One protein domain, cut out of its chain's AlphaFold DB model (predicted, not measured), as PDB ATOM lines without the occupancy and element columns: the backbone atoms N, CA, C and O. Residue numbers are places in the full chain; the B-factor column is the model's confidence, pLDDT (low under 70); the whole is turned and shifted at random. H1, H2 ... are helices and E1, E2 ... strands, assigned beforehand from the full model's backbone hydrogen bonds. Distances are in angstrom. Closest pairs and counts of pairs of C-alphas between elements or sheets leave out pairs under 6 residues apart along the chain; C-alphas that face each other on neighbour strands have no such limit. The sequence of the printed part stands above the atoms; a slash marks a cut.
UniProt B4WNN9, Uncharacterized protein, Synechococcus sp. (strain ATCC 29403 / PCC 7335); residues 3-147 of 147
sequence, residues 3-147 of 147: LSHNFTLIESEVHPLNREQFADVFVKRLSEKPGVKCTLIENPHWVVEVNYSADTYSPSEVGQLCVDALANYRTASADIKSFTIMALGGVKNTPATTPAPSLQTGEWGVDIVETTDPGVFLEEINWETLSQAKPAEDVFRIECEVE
ATOM      1  N   LEU A   3      35.008 -20.586 -10.631       98.44
ATOM      2  CA  LEU A   3      34.994 -21.203 -11.957       98.44
ATOM      3  C   LEU A   3      36.340 -21.855 -12.264       98.44
ATOM      4  O   LEU A   3      37.392 -21.247 -12.030       98.44
ATOM      5  N   SER A   4      36.301 -23.055 -12.830       97.75
ATOM      6  CA  SER A   4      37.430 -23.697 -13.506       97.75
ATOM      7  C   SER A   4      37.167 -23.731 -15.021       97.75
ATOM      8  O   SER A   4      36.049 -23.461 -15.470       97.75
ATOM      9  N   HIS A   5      38.193 -24.052 -15.811       97.69
ATOM     10  CA  HIS A   5      38.071 -24.201 -17.261       97.69
ATOM     11  C   HIS A   5      38.565 -25.580 -17.694       97.69
ATOM     12  O   HIS A   5      39.719 -25.930 -17.452       97.69
ATOM     13  N   ASN A   6      37.692 -26.348 -18.342       96.69
ATOM     14  CA  ASN A   6      37.998 -27.636 -18.951       96.69
ATOM     15  C   ASN A   6      37.841 -27.512 -20.466       96.69
ATOM     16  O   ASN A   6      36.733 -27.491 -20.998       96.69
ATOM     17  N   PHE A   7      38.965 -27.411 -21.166       95.06
ATOM     18  CA  PHE A   7      38.997 -27.247 -22.613       95.06
ATOM     19  C   PHE A   7      39.398 -28.565 -23.279       95.06
ATOM     20  O   PHE A   7      40.516 -29.036 -23.086       95.06
ATOM     21  N   THR A   8      38.490 -29.158 -24.055       93.88
ATOM     22  CA  THR A   8      38.708 -30.457 -24.731       93.88
ATOM     23  C   THR A   8      38.601 -30.374 -26.254       93.88
ATOM     24  O   THR A   8      38.641 -31.391 -26.943       93.88
ATOM     25  N   LEU A   9      38.470 -29.161 -26.797       92.12
ATOM     26  CA  LEU A   9      38.393 -28.933 -28.237       92.12
ATOM     27  C   LEU A   9      39.770 -29.034 -28.898       92.12
ATOM     28  O   LEU A   9      40.817 -28.903 -28.263       92.12
ATOM     29  N   ILE A  10      39.757 -29.220 -30.215       87.62
ATOM     30  CA  ILE A  10      40.970 -29.239 -31.027       87.62
ATOM     31  C   ILE A  10      41.476 -27.798 -31.187       87.62
ATOM     32  O   ILE A  10      40.775 -26.955 -31.743       87.62
ATOM     33  N   GLU A  11      42.713 -27.521 -30.757       83.44
ATOM     34  CA  GLU A  11      43.288 -26.159 -30.738       83.44
ATOM     35  C   GLU A  11      43.305 -25.458 -32.107       83.44
ATOM     36  O   GLU A  11      43.254 -24.230 -32.185       83.44
ATOM     37  N   SER A  12      43.389 -26.227 -33.199       82.75
ATOM     38  CA  SER A  12      43.351 -25.692 -34.564       82.75
ATOM     39  C   SER A  12      41.954 -25.264 -35.018       82.75
ATOM     40  O   SER A  12      41.847 -24.555 -36.014       82.75
ATOM     41  N   GLU A  13      40.902 -25.728 -34.342       84.94
ATOM     42  CA  GLU A  13      39.503 -25.384 -34.628       84.94
ATOM     43  C   GLU A  13      39.017 -24.276 -33.688       84.94
ATOM     44  O   GLU A  13      38.353 -23.340 -34.121       84.94
ATOM     45  N   VAL A  14      39.395 -24.352 -32.407       88.00
ATOM     46  CA  VAL A  14      39.077 -23.341 -31.397       88.00
ATOM     47  C   VAL A  14      40.328 -23.031 -30.593       88.00
ATOM     48  O   VAL A  14      40.938 -23.921 -30.010       88.00
ATOM     49  N   HIS A  15      40.715 -21.757 -30.527       89.62
ATOM     50  CA  HIS A  15      41.887 -21.372 -29.745       89.62
ATOM     51  C   HIS A  15      41.611 -21.542 -28.236       89.62
ATOM     52  O   HIS A  15      40.613 -20.990 -27.745       89.62
ATOM     53  N   PRO A  16      42.468 -22.257 -27.482       92.50
ATOM     54  CA  PRO A  16      42.337 -22.345 -26.032       92.50
ATOM     55  C   PRO A  16      42.537 -20.967 -25.394       92.50
ATOM     56  O   PRO A  16      43.356 -20.170 -25.845       92.50
ATOM     57  N   LEU A  17      41.790 -20.683 -24.329       95.00
ATOM     58  CA  LEU A  17      41.979 -19.464 -23.546       95.00
ATOM     59  C   LEU A  17      42.983 -19.741 -22.434       95.00
ATOM     60  O   LEU A  17      42.851 -20.715 -21.696       95.00
ATOM     61  N   ASN A  18      43.971 -18.865 -22.280       96.25
ATOM     62  CA  ASN A  18      44.749 -18.842 -21.049       96.25
ATOM     63  C   ASN A  18      43.895 -18.306 -19.882       96.25
ATOM     64  O   ASN A  18      42.771 -17.836 -20.066       96.25
ATOM     65  N   ARG A  19      44.433 -18.368 -18.662       97.25
ATOM     66  CA  ARG A  19      43.705 -17.998 -17.439       97.25
ATOM     67  C   ARG A  19      43.203 -16.555 -17.468       97.25
ATOM     68  O   ARG A  19      42.072 -16.292 -17.067       97.25
ATOM     69  N   GLU A  20      44.033 -15.631 -17.940       97.75
ATOM     70  CA  GLU A  20      43.709 -14.212 -18.039       97.75
ATOM     71  C   GLU A  20      42.611 -13.969 -19.076       97.75
ATOM     72  O   GLU A  20      41.648 -13.265 -18.785       97.75
ATOM     73  N   GLN A  21      42.719 -14.584 -20.255       97.12
ATOM     74  CA  GLN A  21      41.718 -14.507 -21.318       97.12
ATOM     75  C   GLN A  21      40.384 -15.102 -20.864       97.12
ATOM     76  O   GLN A  21      39.347 -14.473 -21.054       97.12
ATOM     77  N   PHE A  22      40.410 -16.274 -20.225       97.81
ATOM     78  CA  PHE A  22      39.222 -16.918 -19.672       97.81
ATOM     79  C   PHE A  22      38.542 -16.016 -18.639       97.81
ATOM     80  O   PHE A  22      37.348 -15.750 -18.743       97.81
ATOM     81  N   ALA A  23      39.296 -15.468 -17.682       98.00
ATOM     82  CA  ALA A  23      38.741 -14.549 -16.693       98.00
ATOM     83  C   ALA A  23      38.167 -13.272 -17.324       98.00
ATOM     84  O   ALA A  23      37.095 -12.814 -16.923       98.00
ATOM     85  N   ASP A  24      38.850 -12.712 -18.321       97.44
ATOM     86  CA  ASP A  24      38.463 -11.471 -18.993       97.44
ATOM     87  C   ASP A  24      37.107 -11.582 -19.714       97.44
ATOM     88  O   ASP A  24      36.334 -10.619 -19.701       97.44
ATOM     89  N   VAL A  25      36.757 -12.763 -20.248       96.62
ATOM     90  CA  VAL A  25      35.418 -13.039 -20.808       96.62
ATOM     91  C   VAL A  25      34.328 -12.711 -19.786       96.62
ATOM     92  O   VAL A  25      33.412 -11.932 -20.072       96.62
ATOM     93  N   PHE A  26      34.442 -13.261 -18.575       97.56
ATOM     94  CA  PHE A  26      33.431 -13.076 -17.536       97.56
ATOM     95  C   PHE A  26      33.506 -11.692 -16.905       97.56
ATOM     96  O   PHE A  26      32.466 -11.090 -16.658       97.56
ATOM     97  N   VAL A  27      34.708 -11.157 -16.667       95.81
ATOM     98  CA  VAL A  27      34.878  -9.804 -16.117       95.81
ATOM     99  C   VAL A  27      34.195  -8.775 -17.008       95.81
ATOM    100  O   VAL A  27      33.432  -7.957 -16.505       95.81
ATOM    101  N   LYS A  28      34.394  -8.840 -18.327       93.12
ATOM    102  CA  LYS A  28      33.753  -7.908 -19.259       93.12
ATOM    103  C   LYS A  28      32.242  -8.104 -19.296       93.12
ATOM    104  O   LYS A  28      31.509  -7.155 -19.039       93.12
ATOM    105  N   ARG A  29      31.768  -9.323 -19.564       92.50
ATOM    106  CA  ARG A  29      30.337  -9.580 -19.798       92.50
ATOM    107  C   ARG A  29      29.478  -9.492 -18.540       92.50
ATOM    108  O   ARG A  29      28.389  -8.931 -18.592       92.50
ATOM    109  N   LEU A  30      29.942 -10.022 -17.409       93.06
ATOM    110  CA  LEU A  30      29.145 -10.036 -16.180       93.06
ATOM    111  C   LEU A  30      29.238  -8.708 -15.415       93.06
ATOM    112  O   LEU A  30      28.370  -8.455 -14.587       93.06
ATOM    113  N   SER A  31      30.197  -7.820 -15.724       88.50
ATOM    114  CA  SER A  31      30.224  -6.462 -15.142       88.50
ATOM    115  C   SER A  31      28.992  -5.619 -15.493       88.50
ATOM    116  O   SER A  31      28.652  -4.686 -14.767       88.50
ATOM    117  N   GLU A  32      28.293  -5.967 -16.575       89.25
ATOM    118  CA  GLU A  32      27.046  -5.328 -17.001       89.25
ATOM    119  C   GLU A  32      25.837  -5.779 -16.160       89.25
ATOM    120  O   GLU A  32      24.768  -5.169 -16.224       89.25
ATOM    121  N   LYS A  33      25.976  -6.855 -15.371       92.88
ATOM    122  CA  LYS A  33      24.897  -7.427 -14.561       92.88
ATOM    123  C   LYS A  33      24.905  -6.807 -13.159       92.88
ATOM    124  O   LYS A  33      25.901  -6.922 -12.442       92.88
ATOM    125  N   PRO A  34      23.802  -6.171 -12.715       92.25
ATOM    126  CA  PRO A  34      23.739  -5.564 -11.392       92.25
ATOM    127  C   PRO A  34      24.045  -6.579 -10.290       92.25
ATOM    128  O   PRO A  34      23.439  -7.648 -10.247       92.25
ATOM    129  N   GLY A  35      24.968  -6.227  -9.395       92.81
ATOM    130  CA  GLY A  35      25.300  -7.037  -8.223       92.81
ATOM    131  C   GLY A  35      26.178  -8.260  -8.496       92.81
ATOM    132  O   GLY A  35      26.409  -9.020  -7.558       92.81
ATOM    133  N   VAL A  36      26.681  -8.447  -9.721       96.38
ATOM    134  CA  VAL A  36      27.629  -9.517 -10.059       96.38
ATOM    135  C   VAL A  36      29.026  -8.927 -10.237       96.38
ATOM    136  O   VAL A  36      29.218  -7.947 -10.952       96.38
ATOM    137  N   LYS A  37      30.024  -9.524  -9.583       96.50
ATOM    138  CA  LYS A  37      31.431  -9.140  -9.715       96.50
ATOM    139  C   LYS A  37      32.289 -10.368  -9.978       96.50
ATOM    140  O   LYS A  37      32.330 -11.276  -9.152       96.50
ATOM    141  N   CYS A  38      33.035 -10.336 -11.074       97.25
ATOM    142  CA  CYS A  38      34.009 -11.364 -11.425       97.25
ATOM    143  C   CYS A  38      35.432 -10.856 -11.179       97.25
ATOM    144  O   CYS A  38      35.723  -9.690 -11.446       97.25
ATOM    145  N   THR A  39      36.318 -11.721 -10.684       97.00
ATOM    146  CA  THR A  39      37.745 -11.410 -10.500       97.00
ATOM    147  C   THR A  39      38.597 -12.633 -10.845       97.00
ATOM    148  O   THR A  39      38.251 -13.746 -10.461       97.00
ATOM    149  N   LEU A  40      39.715 -12.433 -11.547       97.56
ATOM    150  CA  LEU A  40      40.759 -13.452 -11.704       97.56
ATOM    151  C   LEU A  40      41.382 -13.763 -10.334       97.56
ATOM    152  O   LEU A  40      41.730 -12.842  -9.595       97.56
ATOM    153  N   ILE A  41      41.561 -15.043 -10.018       96.75
ATOM    154  CA  ILE A  41      42.212 -15.494  -8.783       96.75
ATOM    155  C   ILE A  41      43.464 -16.326  -9.065       96.75
ATOM    156  O   ILE A  41      43.573 -17.030 -10.074       96.75
ATOM    157  N   GLU A  42      44.420 -16.259  -8.139       94.38
ATOM    158  CA  GLU A  42      45.625 -17.085  -8.153       94.38
ATOM    159  C   GLU A  42      45.352 -18.399  -7.412       94.38
ATOM    160  O   GLU A  42      45.377 -18.468  -6.184       94.38
ATOM    161  N   ASN A  43      45.036 -19.450  -8.167       93.81
ATOM    162  CA  ASN A  43      44.804 -20.789  -7.638       93.81
ATOM    163  C   ASN A  43      45.191 -21.848  -8.691       93.81
ATOM    164  O   ASN A  43      44.959 -21.617  -9.881       93.81
ATOM    165  N   PRO A  44      45.742 -23.014  -8.298       91.31
ATOM    166  CA  PRO A  44      46.137 -24.055  -9.253       91.31
ATOM    167  C   PRO A  44      44.998 -24.588 -10.131       91.31
ATOM    168  O   PRO A  44      45.242 -24.974 -11.267       91.31
ATOM    169  N   HIS A  45      43.771 -24.616  -9.610       92.75
ATOM    170  CA  HIS A  45      42.608 -25.197 -10.280       92.75
ATOM    171  C   HIS A  45      41.552 -24.141 -10.624       92.75
ATOM    172  O   HIS A  45      41.122 -24.040 -11.769       92.75
ATOM    173  N   TRP A  46      41.173 -23.308  -9.655       96.69
ATOM    174  CA  TRP A  46      40.178 -22.259  -9.854       96.69
ATOM    175  C   TRP A  46      40.787 -21.052 -10.572       96.69
ATOM    176  O   TRP A  46      41.941 -20.688 -10.332       96.69
ATOM    177  N   VAL A  47      40.016 -20.423 -11.453       97.81
ATOM    178  CA  VAL A  47      40.474 -19.301 -12.284       97.81
ATOM    179  C   VAL A  47      39.728 -18.019 -11.948       97.81
ATOM    180  O   VAL A  47      40.353 -16.970 -11.819       97.81
ATOM    181  N   VAL A  48      38.409 -18.089 -11.769       98.00
ATOM    182  CA  VAL A  48      37.567 -16.901 -11.571       98.00
ATOM    183  C   VAL A  48      36.772 -17.034 -10.289       98.00
ATOM    184  O   VAL A  48      36.148 -18.061 -10.048       98.00
ATOM    185  N   GLU A  49      36.752 -15.974  -9.492       97.75
ATOM    186  CA  GLU A  49      35.784 -15.800  -8.419       97.75
ATOM    187  C   GLU A  49      34.619 -14.944  -8.916       97.75
ATOM    188  O   GLU A  49      34.819 -13.828  -9.401       97.75
ATOM    189  N   VAL A  50      33.403 -15.466  -8.769       97.56
ATOM    190  CA  VAL A  50      32.151 -14.766  -9.062       97.56
ATOM    191  C   VAL A  50      31.408 -14.520  -7.752       97.56
ATOM    192  O   VAL A  50      30.968 -15.458  -7.077       97.56
ATOM    193  N   ASN A  51      31.277 -13.241  -7.406       96.50
ATOM    194  CA  ASN A  51      30.565 -12.748  -6.235       96.50
ATOM    195  C   ASN A  51      29.212 -12.175  -6.656       96.50
ATOM    196  O   ASN A  51      29.145 -11.346  -7.564       96.50
ATOM    197  N   TYR A  52      28.150 -12.603  -5.981       96.00
ATOM    198  CA  TYR A  52      26.778 -12.153  -6.204       96.00
ATOM    199  C   TYR A  52      25.942 -12.359  -4.936       96.00
ATOM    200  O   TYR A  52      26.328 -13.125  -4.052       96.00
ATOM    201  N   SER A  53      24.802 -11.670  -4.838       94.81
ATOM    202  CA  SER A  53      23.848 -11.886  -3.746       94.81
ATOM    203  C   SER A  53      22.924 -13.062  -4.052       94.81
ATOM    204  O   SER A  53      22.290 -13.083  -5.110       94.81
ATOM    205  N   ALA A  54      22.791 -13.988  -3.099       92.25
ATOM    206  CA  ALA A  54      21.836 -15.096  -3.173       92.25
ATOM    207  C   ALA A  54      20.366 -14.628  -3.145       92.25
ATOM    208  O   ALA A  54      19.490 -15.357  -3.598       92.25
ATOM    209  N   ASP A  55      20.095 -13.401  -2.680       94.94
ATOM    210  CA  ASP A  55      18.757 -12.790  -2.747       94.94
ATOM    211  C   ASP A  55      18.398 -12.315  -4.165       94.94
ATOM    212  O   ASP A  55      17.247 -11.989  -4.445       94.94
ATOM    213  N   THR A  56      19.396 -12.187  -5.047       95.12
ATOM    214  CA  THR A  56      19.232 -11.657  -6.411       95.12
ATOM    215  C   THR A  56      19.388 -12.735  -7.473       95.12
ATOM    216  O   THR A  56      18.653 -12.711  -8.453       95.12
ATOM    217  N   TYR A  57      20.333 -13.659  -7.285       96.75
ATOM    218  CA  TYR A  57      20.596 -14.737  -8.230       96.75
ATOM    219  C   TYR A  57      20.778 -16.065  -7.509       96.75
ATOM    220  O   TYR A  57      21.525 -16.173  -6.532       96.75
ATOM    221  N   SER A  58      20.166 -17.099  -8.065       96.75
ATOM    222  CA  SER A  58      20.516 -18.479  -7.772       96.75
ATOM    223  C   SER A  58      21.854 -18.866  -8.429       96.75
ATOM    224  O   SER A  58      22.284 -18.260  -9.415       96.75
ATOM    225  N   PRO A  59      22.540 -19.899  -7.913       97.25
ATOM    226  CA  PRO A  59      23.782 -20.396  -8.502       97.25
ATOM    227  C   PRO A  59      23.637 -20.862  -9.954       97.25
ATOM    228  O   PRO A  59      24.522 -20.594 -10.761       97.25
ATOM    229  N   SER A  60      22.524 -21.510 -10.305       97.38
ATOM    230  CA  SER A  60      22.262 -21.946 -11.680       97.38
ATOM    231  C   SER A  60      22.018 -20.763 -12.620       97.38
ATOM    232  O   SER A  60      22.526 -20.775 -13.735       97.38
ATOM    233  N   GLU A  61      21.339 -19.701 -12.174       97.62
ATOM    234  CA  GLU A  61      21.199 -18.470 -12.968       97.62
ATOM    235  C   GLU A  61      22.562 -17.837 -13.262       97.62
ATOM    236  O   GLU A  61      22.830 -17.459 -14.399       97.62
ATOM    237  N   VAL A  62      23.463 -17.772 -12.277       97.81
ATOM    238  CA  VAL A  62      24.832 -17.282 -12.509       97.81
ATOM    239  C   VAL A  62      25.622 -18.227 -13.415       97.81
ATOM    240  O   VAL A  62      26.348 -17.760 -14.289       97.81
ATOM    241  N   GLY A  63      25.445 -19.543 -13.267       97.94
ATOM    242  CA  GLY A  63      25.998 -20.537 -14.187       97.94
ATOM    243  C   GLY A  63      25.558 -20.295 -15.634       97.94
ATOM    244  O   GLY A  63      26.398 -20.310 -16.533       97.94
ATOM    245  N   GLN A  64      24.279 -19.980 -15.856       98.25
ATOM    246  CA  GLN A  64      23.751 -19.644 -17.180       98.25
ATOM    247  C   GLN A  64      24.397 -18.369 -17.722       98.25
ATOM    248  O   GLN A  64      24.849 -18.355 -18.861       98.25
ATOM    249  N   LEU A  65      24.527 -17.322 -16.895       97.62
ATOM    250  CA  LEU A  65      25.211 -16.088 -17.294       97.62
ATOM    251  C   LEU A  65      26.661 -16.345 -17.734       97.62
ATOM    252  O   LEU A  65      27.138 -15.694 -18.662       97.62
ATOM    253  N   CYS A  66      27.360 -17.279 -17.084       98.06
ATOM    254  CA  CYS A  66      28.709 -17.682 -17.473       98.06
ATOM    255  C   CYS A  66      28.719 -18.399 -18.831       98.06
ATOM    256  O   CYS A  66      29.516 -18.038 -19.698       98.06
ATOM    257  N   VAL A  67      27.826 -19.373 -19.034       98.00
ATOM    258  CA  VAL A  67      27.696 -20.088 -20.314       98.00
ATOM    259  C   VAL A  67      27.380 -19.111 -21.444       98.00
ATOM    260  O   VAL A  67      28.096 -19.081 -22.443       98.00
ATOM    261  N   ASP A  68      26.395 -18.234 -21.247       96.56
ATOM    262  CA  ASP A  68      26.006 -17.215 -22.221       96.56
ATOM    263  C   ASP A  68      27.164 -16.259 -22.527       96.56
ATOM    264  O   ASP A  68      27.382 -15.877 -23.677       96.56
ATOM    265  N   ALA A  69      27.926 -15.842 -21.511       96.12
ATOM    266  CA  ALA A  69      29.067 -14.951 -21.697       96.12
ATOM    267  C   ALA A  69      30.156 -15.584 -22.571       96.12
ATOM    268  O   ALA A  69      30.679 -14.910 -23.464       96.12
ATOM    269  N   LEU A  70      30.476 -16.861 -22.338       96.38
ATOM    270  CA  LEU A  70      31.479 -17.581 -23.117       96.38
ATOM    271  C   LEU A  70      30.979 -17.911 -24.525       96.38
ATOM    272  O   LEU A  70      31.712 -17.677 -25.484       96.38
ATOM    273  N   ALA A  71      29.725 -18.342 -24.672       95.06
ATOM    274  CA  ALA A  71      29.105 -18.575 -25.975       95.06
ATOM    275  C   ALA A  71      29.140 -17.304 -26.834       95.06
ATOM    276  O   ALA A  71      29.640 -17.326 -27.955       95.06
ATOM    277  N   ASN A  72      28.728 -16.161 -26.276       93.44
ATOM    278  CA  ASN A  72      28.772 -14.865 -26.961       93.44
ATOM    279  C   ASN A  72      30.193 -14.390 -27.292       93.44
ATOM    280  O   ASN A  72      30.391 -13.618 -28.230       93.44
ATOM    281  N   TYR A  73      31.184 -14.762 -26.482       93.25
ATOM    282  CA  TYR A  73      32.583 -14.482 -26.793       93.25
ATOM    283  C   TYR A  73      33.066 -15.336 -27.970       93.25
ATOM    284  O   TYR A  73      33.739 -14.820 -28.862       93.25
ATOM    285  N   ARG A  74      32.694 -16.620 -27.989       92.50
ATOM    286  CA  ARG A  74      33.073 -17.556 -29.045       92.50
ATOM    287  C   ARG A  74      32.415 -17.182 -30.366       92.50
ATOM    288  O   ARG A  74      33.165 -16.882 -31.286       92.50
ATOM    289  N   THR A  75      31.088 -17.053 -30.433       88.31
ATOM    290  CA  THR A  75      30.330 -16.726 -31.668       88.31
ATOM    291  C   THR A  75      30.738 -15.412 -32.339       88.31
ATOM    292  O   THR A  75      30.539 -15.234 -33.537       88.31
ATOM    293  N   ALA A  76      31.345 -14.480 -31.600       79.12
ATOM    294  CA  ALA A  76      31.900 -13.254 -32.171       79.12
ATOM    295  C   ALA A  76      33.157 -13.489 -33.044       79.12
ATOM    296  O   ALA A  76      33.611 -12.565 -33.723       79.12
ATOM    297  N   SER A  77      33.726 -14.698 -33.026       68.31
ATOM    298  CA  SER A  77      34.864 -15.114 -33.851       68.31
ATOM    299  C   SER A  77      34.356 -15.849 -35.097       68.31
ATOM    300  O   SER A  77      33.541 -16.755 -34.983       68.31
ATOM    301  N   ALA A  78      34.807 -15.465 -36.294       55.38
ATOM    302  CA  ALA A  78      34.390 -16.117 -37.541       55.38
ATOM    303  C   ALA A  78      35.047 -17.507 -37.720       55.38
ATOM    304  O   ALA A  78      36.201 -17.681 -37.331       55.38
ATOM    305  N   ASP A  79      34.324 -18.441 -38.353       66.56
ATOM    306  CA  ASP A  79      34.731 -19.822 -38.701       66.56
ATOM    307  C   ASP A  79      35.029 -20.765 -37.522       66.56
ATOM    308  O   ASP A  79      36.041 -21.467 -37.494       66.56
ATOM    309  N   ILE A  80      34.109 -20.835 -36.562       72.88
ATOM    310  CA  ILE A  80      34.142 -21.847 -35.501       72.88
ATOM    311  C   ILE A  80      33.319 -23.059 -35.923       72.88
ATOM    312  O   ILE A  80      32.217 -22.937 -36.449       72.88
ATOM    313  N   LYS A  81      33.858 -24.251 -35.691       81.31
ATOM    314  CA  LYS A  81      33.092 -25.496 -35.788       81.31
ATOM    315  C   LYS A  81      32.119 -25.578 -34.610       81.31
ATOM    316  O   LYS A  81      32.462 -25.074 -33.546       81.31
ATOM    317  N   SER A  82      30.972 -26.241 -34.775       90.19
ATOM    318  CA  SER A  82      30.029 -26.419 -33.662       90.19
ATOM    319  C   SER A  82      30.651 -27.219 -32.509       90.19
ATOM    320  O   SER A  82      31.356 -28.214 -32.726       90.19
ATOM    321  N   PHE A  83      30.402 -26.758 -31.286       94.56
ATOM    322  CA  PHE A  83      30.753 -27.433 -30.039       94.56
ATOM    323  C   PHE A  83      29.775 -27.049 -28.926       94.56
ATOM    324  O   PHE A  83      28.960 -26.144 -29.063       94.56
ATOM    325  N   THR A  84      29.863 -27.729 -27.788       96.94
ATOM    326  CA  THR A  84      29.040 -27.462 -26.609       96.94
ATOM    327  C   THR A  84      29.859 -26.812 -25.501       96.94
ATOM    328  O   THR A  84      30.972 -27.240 -25.184       96.94
ATOM    329  N   ILE A  85      29.266 -25.801 -24.874       97.88
ATOM    330  CA  ILE A  85      29.702 -25.245 -23.599       97.88
ATOM    331  C   ILE A  85      28.817 -25.817 -22.495       97.88
ATOM    332  O   ILE A  85      27.591 -25.777 -22.606       97.88
ATOM    333  N   MET A  86      29.421 -26.300 -21.410       98.50
ATOM    334  CA  MET A  86      28.693 -26.732 -20.215       98.50
ATOM    335  C   MET A  86      29.125 -25.961 -18.975       98.50
ATOM    336  O   MET A  86      30.296 -25.619 -18.833       98.50
ATOM    337  N   ALA A  87      28.195 -25.753 -18.046       98.38
ATOM    338  CA  ALA A  87      28.513 -25.391 -16.669       98.38
ATOM    339  C   ALA A  87      28.036 -26.500 -15.734       98.38
ATOM    340  O   ALA A  87      26.833 -26.752 -15.613       98.38
ATOM    341  N   LEU A  88      28.993 -27.159 -15.083       98.25
ATOM    342  CA  LEU A  88      28.760 -28.259 -14.153       98.25
ATOM    343  C   LEU A  88      29.007 -27.759 -12.733       98.25
ATOM    344  O   LEU A  88      30.148 -27.585 -12.311       98.25
ATOM    345  N   GLY A  89      27.928 -27.449 -12.022       97.69
ATOM    346  CA  GLY A  89      27.980 -26.828 -10.706       97.69
ATOM    347  C   GLY A  89      27.747 -27.816  -9.576       97.69
ATOM    348  O   GLY A  89      26.868 -28.673  -9.656       97.69
ATOM    349  N   GLY A  90      28.484 -27.644  -8.478       96.94
ATOM    350  CA  GLY A  90      28.217 -28.361  -7.239       96.94
ATOM    351  C   GLY A  90      28.652 -27.603  -5.988       96.94
ATOM    352  O   GLY A  90      29.734 -27.011  -5.949       96.94
ATOM    353  N   VAL A  91      27.846 -27.689  -4.929       95.75
ATOM    354  CA  VAL A  91      28.209 -27.166  -3.604       95.75
ATOM    355  C   VAL A  91      29.317 -28.018  -2.999       95.75
ATOM    356  O   VAL A  91      29.304 -29.258  -3.069       95.75
ATOM    357  N   LYS A  92      30.299 -27.364  -2.383       93.50
ATOM    358  CA  LYS A  92      31.303 -28.038  -1.571       93.50
ATOM    359  C   LYS A  92      30.758 -28.323  -0.174       93.50
ATOM    360  O   LYS A  92      30.652 -27.430   0.657       93.50
ATOM    361  N   ASN A  93      30.512 -29.597   0.109       90.44
ATOM    362  CA  ASN A  93      29.982 -30.051   1.402       90.44
ATOM    363  C   ASN A  93      31.076 -30.576   2.354       90.44
ATOM    364  O   ASN A  93      30.784 -31.031   3.456       90.44
ATOM    365  N   THR A  94      32.348 -30.506   1.949       87.75
ATOM    366  CA  THR A  94      33.506 -30.969   2.729       87.75
ATOM    367  C   THR A  94      34.437 -29.810   3.101       87.75
ATOM    368  O   THR A  94      34.532 -28.843   2.346       87.75
ATOM    369  N   PRO A  95      35.160 -29.889   4.238       87.88
ATOM    370  CA  PRO A  95      36.119 -28.860   4.634       87.88
ATOM    371  C   PRO A  95      37.166 -28.562   3.555       87.88
ATOM    372  O   PRO A  95      37.647 -29.462   2.861       87.88
ATOM    373  N   ALA A  96      37.551 -27.292   3.428       85.88
ATOM    374  CA  ALA A  96      38.664 -26.917   2.571       85.88
ATOM    375  C   ALA A  96      39.992 -27.469   3.102       85.88
ATOM    376  O   ALA A  96      40.259 -27.461   4.301       85.88
ATOM    377  N   THR A  97      40.829 -27.944   2.183       83.38
ATOM    378  CA  THR A  97      42.177 -28.445   2.476       83.38
ATOM    379  C   THR A  97      43.240 -27.359   2.332       83.38
ATOM    380  O   THR A  97      44.362 -27.533   2.800       83.38
ATOM    381  N   THR A  98      42.897 -26.237   1.695       84.56
ATOM    382  CA  THR A  98      43.781 -25.099   1.440       84.56
ATOM    383  C   THR A  98      43.098 -23.787   1.840       84.56
ATOM    384  O   THR A  98      41.866 -23.716   1.864       84.56
ATOM    385  N   PRO A  99      43.871 -22.742   2.192       84.19
ATOM    386  CA  PRO A  99      43.317 -21.419   2.469       84.19
ATOM    387  C   PRO A  99      42.774 -20.753   1.195       84.19
ATOM    388  O   PRO A  99      43.046 -21.200   0.077       84.19
ATOM    389  N   ALA A 100      41.998 -19.684   1.369       83.38
ATOM    390  CA  ALA A 100      41.504 -18.866   0.265       83.38
ATOM    391  C   ALA A 100      42.663 -18.221  -0.540       83.38
ATOM    392  O   ALA A 100      43.698 -17.914   0.059       83.38
ATOM    393  N   PRO A 101      42.507 -17.979  -1.860       85.06
ATOM    394  CA  PRO A 101      41.317 -18.229  -2.675       85.06
ATOM    395  C   PRO A 101      41.256 -19.694  -3.130       85.06
ATOM    396  O   PRO A 101      42.011 -20.152  -3.983       85.06
ATOM    397  N   SER A 102      40.351 -20.454  -2.530       90.12
ATOM    398  CA  SER A 102      40.069 -21.854  -2.827       90.12
ATOM    399  C   SER A 102      38.639 -22.131  -2.404       90.12
ATOM    400  O   SER A 102      38.124 -21.448  -1.521       90.12
ATOM    401  N   LEU A 103      38.003 -23.124  -3.022       92.12
ATOM    402  CA  LEU A 103      36.605 -23.419  -2.745       92.12
ATOM    403  C   LEU A 103      36.421 -23.805  -1.271       92.12
ATOM    404  O   LEU A 103      37.033 -24.776  -0.811       92.12
ATOM    405  N   GLN A 104      35.597 -23.062  -0.541       93.75
ATOM    406  CA  GLN A 104      35.266 -23.295   0.864       93.75
ATOM    407  C   GLN A 104      33.954 -24.071   1.014       93.75
ATOM    408  O   GLN A 104      33.178 -24.208   0.071       93.75
ATOM    409  N   THR A 105      33.709 -24.624   2.202       93.75
ATOM    410  CA  THR A 105      32.446 -25.312   2.501       93.75
ATOM    411  C   THR A 105      31.257 -24.367   2.303       93.75
ATOM    412  O   THR A 105      31.281 -23.243   2.796       93.75
ATOM    413  N   GLY A 106      30.213 -24.835   1.618       92.88
ATOM    414  CA  GLY A 106      29.020 -24.059   1.275       92.88
ATOM    415  C   GLY A 106      29.167 -23.205   0.013       92.88
ATOM    416  O   GLY A 106      28.182 -22.647  -0.462       92.88
ATOM    417  N   GLU A 107      30.366 -23.117  -0.567       95.19
ATOM    418  CA  GLU A 107      30.575 -22.419  -1.832       95.19
ATOM    419  C   GLU A 107      30.344 -23.336  -3.035       95.19
ATOM    420  O   GLU A 107      30.533 -24.554  -2.980       95.19
ATOM    421  N   TRP A 108      29.976 -22.718  -4.156       97.69
ATOM    422  CA  TRP A 108      29.788 -23.385  -5.440       97.69
ATOM    423  C   TRP A 108      31.081 -23.420  -6.241       97.69
ATOM    424  O   TRP A 108      31.638 -22.362  -6.551       97.69
ATOM    425  N   GLY A 109      31.522 -24.626  -6.590       97.31
ATOM    426  CA  GLY A 109      32.510 -24.855  -7.637       97.31
ATOM    427  C   GLY A 109      31.787 -25.158  -8.939       97.31
ATOM    428  O   GLY A 109      30.823 -25.926  -8.932       97.31
ATOM    429  N   VAL A 110      32.213 -24.527 -10.028       98.19
ATOM    430  CA  VAL A 110      31.619 -24.725 -11.349       98.19
ATOM    431  C   VAL A 110      32.714 -24.992 -12.363       98.19
ATOM    432  O   VAL A 110      33.593 -24.155 -12.578       98.19
ATOM    433  N   ASP A 111      32.630 -26.146 -13.006       97.94
ATOM    434  CA  ASP A 111      33.486 -26.485 -14.129       97.94
ATOM    435  C   ASP A 111      32.843 -25.959 -15.414       97.94
ATOM    436  O   ASP A 111      31.754 -26.395 -15.796       97.94
ATOM    437  N   ILE A 112      33.503 -24.995 -16.065       98.38
ATOM    438  CA  ILE A 112      33.112 -24.524 -17.396       98.38
ATOM    439  C   ILE A 112      33.826 -25.393 -18.423       98.38
ATOM    440  O   ILE A 112      35.055 -25.388 -18.495       98.38
ATOM    441  N   VAL A 113      33.059 -26.152 -19.197       98.06
ATOM    442  CA  VAL A 113      33.567 -27.157 -20.133       98.06
ATOM    443  C   VAL A 113      33.327 -26.690 -21.560       98.06
ATOM    444  O   VAL A 113      32.223 -26.266 -21.875       98.06
ATOM    445  N   GLU A 114      34.327 -26.808 -22.428       97.12
ATOM    446  CA  GLU A 114      34.191 -26.658 -23.880       97.12
ATOM    447  C   GLU A 114      34.535 -28.002 -24.542       97.12
ATOM    448  O   GLU A 114      35.665 -28.492 -24.407       97.12
ATOM    449  N   THR A 115      33.565 -28.631 -25.215       96.06
ATOM    450  CA  THR A 115      33.720 -29.979 -25.788       96.06
ATOM    451  C   THR A 115      32.862 -30.215 -27.030       96.06
ATOM    452  O   THR A 115      31.778 -29.657 -27.156       96.06
ATOM    453  N   THR A 116      33.326 -31.066 -27.948       94.94
ATOM    454  CA  THR A 116      32.505 -31.571 -29.064       94.94
ATOM    455  C   THR A 116      31.660 -32.782 -28.674       94.94
ATOM    456  O   THR A 116      30.760 -33.144 -29.423       94.94
ATOM    457  N   ASP A 117      31.959 -33.431 -27.543       95.25
ATOM    458  CA  ASP A 117      31.245 -34.623 -27.074       95.25
ATOM    459  C   ASP A 117      30.926 -34.514 -25.572       95.25
ATOM    460  O   ASP A 117      31.677 -34.999 -24.716       95.25
ATOM    461  N   PRO A 118      29.803 -33.855 -25.226       96.12
ATOM    462  CA  PRO A 118      29.336 -33.746 -23.847       96.12
ATOM    463  C   PRO A 118      29.166 -35.100 -23.163       96.12
ATOM    464  O   PRO A 118      29.479 -35.228 -21.982       96.12
ATOM    465  N   GLY A 119      28.677 -36.108 -23.894       96.69
ATOM    466  CA  GLY A 119      28.405 -37.436 -23.354       96.69
ATOM    467  C   GLY A 119      29.679 -38.098 -22.845       96.69
ATOM    468  O   GLY A 119      29.745 -38.471 -21.674       96.69
ATOM    469  N   VAL A 120      30.708 -38.149 -23.693       96.25
ATOM    470  CA  VAL A 120      32.013 -38.722 -23.335       96.25
ATOM    471  C   VAL A 120      32.637 -37.979 -22.155       96.25
ATOM    472  O   VAL A 120      33.058 -38.620 -21.194       96.25
ATOM    473  N   PHE A 121      32.632 -36.642 -22.160       96.62
ATOM    474  CA  PHE A 121      33.200 -35.869 -21.048       96.62
ATOM    475  C   PHE A 121      32.517 -36.188 -19.708       96.62
ATOM    476  O   PHE A 121      33.170 -36.347 -18.676       96.62
ATOM    477  N   LEU A 122      31.187 -36.292 -19.704       97.38
ATOM    478  CA  LEU A 122      30.413 -36.560 -18.491       97.38
ATOM    479  C   LEU A 122      30.608 -37.981 -17.965       97.38
ATOM    480  O   LEU A 122      30.620 -38.177 -16.746       97.38
ATOM    481  N   GLU A 123      30.769 -38.956 -18.859       96.50
ATOM    482  CA  GLU A 123      31.140 -40.324 -18.498       96.50
ATOM    483  C   GLU A 123      32.538 -40.370 -17.866       96.50
ATOM    484  O   GLU A 123      32.707 -40.980 -16.809       96.50
ATOM    485  N   GLU A 124      33.520 -39.673 -18.448       95.62
ATOM    486  CA  GLU A 124      34.905 -39.629 -17.955       95.62
ATOM    487  C   GLU A 124      35.011 -39.097 -16.523       95.62
ATOM    488  O   GLU A 124      35.754 -39.646 -15.704       95.62
ATOM    489  N   ILE A 125      34.239 -38.060 -16.189       94.56
ATOM    490  CA  ILE A 125      34.211 -37.504 -14.830       94.56
ATOM    491  C   ILE A 125      33.226 -38.229 -13.903       94.56
ATOM    492  O   ILE A 125      33.103 -37.863 -12.735       94.56
ATOM    493  N   ASN A 126      32.513 -39.246 -14.402       95.25
ATOM    494  CA  ASN A 126      31.456 -39.959 -13.689       95.25
ATOM    495  C   ASN A 126      30.379 -39.011 -13.115       95.25
ATOM    496  O   ASN A 126      29.965 -39.123 -11.953       95.25
ATOM    497  N   TRP A 127      29.940 -38.047 -13.933       95.00
ATOM    498  CA  TRP A 127      29.023 -36.978 -13.524       95.00
ATOM    499  C   TRP A 127      27.715 -37.514 -12.939       95.00
ATOM    500  O   TRP A 127      27.216 -36.974 -11.952       95.00
ATOM    501  N   GLU A 128      27.155 -38.580 -13.512       92.88
ATOM    502  CA  GLU A 128      25.898 -39.165 -13.037       92.88
ATOM    503  C   GLU A 128      26.011 -39.618 -11.576       92.88
ATOM    504  O   GLU A 128      25.211 -39.210 -10.735       92.88
ATOM    505  N   THR A 129      27.059 -40.371 -11.238       92.50
ATOM    506  CA  THR A 129      27.288 -40.809  -9.855       92.50
ATOM    507  C   THR A 129      27.538 -39.619  -8.927       92.50
ATOM    508  O   THR A 129      27.004 -39.571  -7.818       92.50
ATOM    509  N   LEU A 130      28.347 -38.644  -9.362       90.25
ATOM    510  CA  LEU A 130      28.690 -37.468  -8.554       90.25
ATOM    511  C   LEU A 130      27.479 -36.575  -8.268       90.25
ATOM    512  O   LEU A 130      27.339 -36.074  -7.152       90.25
ATOM    513  N   SER A 131      26.615 -36.380  -9.263       90.56
ATOM    514  CA  SER A 131      25.408 -35.563  -9.138       90.56
ATOM    515  C   SER A 131      24.335 -36.256  -8.299       90.56
ATOM    516  O   SER A 131      23.743 -35.610  -7.440       90.56
ATOM    517  N   GLN A 132      24.144 -37.573  -8.445       91.06
ATOM    518  CA  GLN A 132      23.203 -38.351  -7.624       91.06
ATOM    519  C   GLN A 132      23.632 -38.480  -6.155       91.06
ATOM    520  O   GLN A 132      22.793 -38.678  -5.277       91.06
ATOM    521  N   ALA A 133      24.929 -38.357  -5.864       89.94
ATOM    522  CA  ALA A 133      25.442 -38.350  -4.495       89.94
ATOM    523  C   ALA A 133      25.127 -37.049  -3.728       89.94
ATOM    524  O   ALA A 133      25.458 -36.945  -2.544       89.94
ATOM    525  N   LYS A 134      24.516 -36.054  -4.384       89.62
ATOM    526  CA  LYS A 134      24.184 -34.748  -3.812       89.62
ATOM    527  C   LYS A 134      22.678 -34.468  -3.891       89.62
ATOM    528  O   LYS A 134      22.001 -34.998  -4.771       89.62
ATOM    529  N   PRO A 135      22.142 -33.632  -2.986       92.31
ATOM    530  CA  PRO A 135      20.803 -33.075  -3.145       92.31
ATOM    531  C   PRO A 135      20.661 -32.353  -4.491       92.31
ATOM    532  O   PRO A 135      21.621 -31.755  -4.977       92.31
ATOM    533  N   ALA A 136      19.469 -32.389  -5.086       89.31
ATOM    534  CA  ALA A 136      19.224 -31.780  -6.395       89.31
ATOM    535  C   ALA A 136      19.423 -30.254  -6.377       89.31
ATOM    536  O   ALA A 136      19.781 -29.664  -7.387       89.31
ATOM    537  N   GLU A 137      19.218 -29.621  -5.224       92.00
ATOM    538  CA  GLU A 137      19.472 -28.203  -4.975       92.00
ATOM    539  C   GLU A 137      20.966 -27.841  -4.868       92.00
ATOM    540  O   GLU A 137      21.322 -26.674  -5.028       92.00
ATOM    541  N   ASP A 138      21.837 -28.831  -4.642       95.44
ATOM    542  CA  ASP A 138      23.285 -28.665  -4.446       95.44
ATOM    543  C   ASP A 138      24.095 -28.924  -5.726       95.44
ATOM    544  O   ASP A 138      25.332 -28.897  -5.701       95.44
ATOM    545  N   VAL A 139      23.421 -29.202  -6.845       97.19
ATOM    546  CA  VAL A 139      24.038 -29.446  -8.153       97.19
ATOM    547  C   VAL A 139      23.243 -28.794  -9.270       97.19
ATOM    548  O   VAL A 139      22.023 -28.680  -9.208       97.19
ATOM    549  N   PHE A 140      23.927 -28.396 -10.335       97.81
ATOM    550  CA  PHE A 140      23.263 -28.029 -11.580       97.81
ATOM    551  C   PHE A 140      24.122 -28.396 -12.785       97.81
ATOM    552  O   PHE A 140      25.344 -28.519 -12.692       97.81
ATOM    553  N   ARG A 141      23.460 -28.541 -13.930       97.69
ATOM    554  CA  ARG A 141      24.077 -28.744 -15.239       97.69
ATOM    555  C   ARG A 141      23.373 -27.844 -16.240       97.69
ATOM    556  O   ARG A 141      22.145 -27.821 -16.287       97.69
ATOM    557  N   ILE A 142      24.161 -27.112 -17.010       98.38
ATOM    558  CA  ILE A 142      23.699 -26.219 -18.073       98.38
ATOM    559  C   ILE A 142      24.499 -26.553 -19.321       98.38
ATOM    560  O   ILE A 142      25.697 -26.804 -19.213       98.38
ATOM    561  N   GLU A 143      23.845 -26.538 -20.477       97.19
ATOM    562  CA  GLU A 143      24.449 -26.803 -21.781       97.19
ATOM    563  C   GLU A 143      24.020 -25.737 -22.782       97.19
ATOM    564  O   GLU A 143      22.869 -25.300 -22.786       97.19
ATOM    565  N   CYS A 144      24.950 -25.335 -23.639       96.88
ATOM    566  CA  CYS A 144      24.710 -24.438 -24.756       96.88
ATOM    567  C   CYS A 144      25.527 -24.914 -25.951       96.88
ATOM    568  O   CYS A 144      26.749 -25.028 -25.864       96.88
ATOM    569  N   GLU A 145      24.847 -25.190 -27.057       94.94
ATOM    570  CA  GLU A 145      25.501 -25.423 -28.339       94.94
ATOM    571  C   GLU A 145      25.919 -24.079 -28.947       94.94
ATOM    572  O   GLU A 145      25.156 -23.108 -28.934       94.94
ATOM    573  N   VAL A 146      27.158 -24.019 -29.424       92.31
ATOM    574  CA  VAL A 146      27.750 -22.884 -30.129       92.31
ATOM    575  C   VAL A 146      27.848 -23.275 -31.595       92.31
ATOM    576  O   VAL A 146      28.518 -24.256 -31.904       92.31
ATOM    577  N   GLU A 147      27.201 -22.506 -32.470       84.19
ATOM    578  CA  GLU A 147      27.171 -22.695 -33.930       84.19
ATOM    579  C   GLU A 147      27.788 -21.508 -34.681       84.19
ATOM    580  O   GLU A 147      27.710 -20.363 -34.166       84.19
TER     581      GLU A 147
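This is residues 3 to 147 of the 147 residues of an uncharacterized protein of Synechococcus sp. (strain ATCC 29403 / PCC 7335) (UniProt B4WNN9). A twisted four-stranded sheet has the long helix H2 lying along one face, while the short helices H3 and H4, in the return from E5 to E6, sit at the opposite face. Helix H1 and the small hairpin E2 E3 pack together as a second unit near E1, with the end of H1 meeting H2. The printed part has 145 residues in the order E1 H1 E2 E3 H2 E4 E5 H3 H4 E6; the large sheet, E1 E5 E4 E6, is mixed, and the class is mixed, helices and strands. It is compact, with a radius of gyration of the C-alphas of 14.9 A and spans of 43 by 34 by 28 A.

E1, residues 3 to 7, is an edge strand and the parallel neighbour of E5, residues 108 to 115, at 18 degrees, with N 4 and O 110 2.9 A apart. H1, residues 19 to 30, touches H2, residues 59 to 75, with residues 25 to 30 alone; their closest C-alphas are Arg 29 and Ala 69, 5.8 A, and their lines are only just about perpendicular at 71 degrees. E2, residues 37 to 40, and E3, residues 48 to 51, form an antiparallel hairpin, with N 39 and O 49 2.9 A apart. The closest C-alphas of H1 and E2 are Val 27 and Cys 38, 5.0 A. H2 is on the large sheet at a height over the sheet of 8.3 A, and on the local plane its line stands at 22 degrees to E4, residues 83 to 91, along the strands; their closest C-alphas are Gly 63 and Ala 87, 6.0 A. E4 and E5 form an antiparallel hairpin, with N 86 and O 113 2.8 A apart. H3, residues 118 to 124, only grazes the sheet with residues 118 to 122. H4, residues 127 to 132, is on the opposite face to H2. E6, residues 139 to 146, is E4's antiparallel neighbour, with N 85 and O 144 2.8 A apart; E5, H3 H4, E6 is a split strand-helix-strand unit, two strands running the same way with E4 between them, and its crossover is right-handed. Every O i to N i+4 pair is within hydrogen-bond range in H2, H3 and H4, and 7 of 8 in H1.

E1 begins at C-alpha 3, (34.994, -21.203, -11.957). H1 is 16.6 A long, H2 24.4 A, E4 26.6 A and E5 21.7 A. E6, 23.2 A long, ends at C-alpha 146, (27.750, -22.884, -30.129).

The C-alphas farthest apart, Asp 79 and Pro 95, are 44.3 A apart. The printed part has no cut. The links E1 to H1 and E4 to E5 are long. Mean pLDDT of the printed part is 93.3; residues 77 to 79 are under 70.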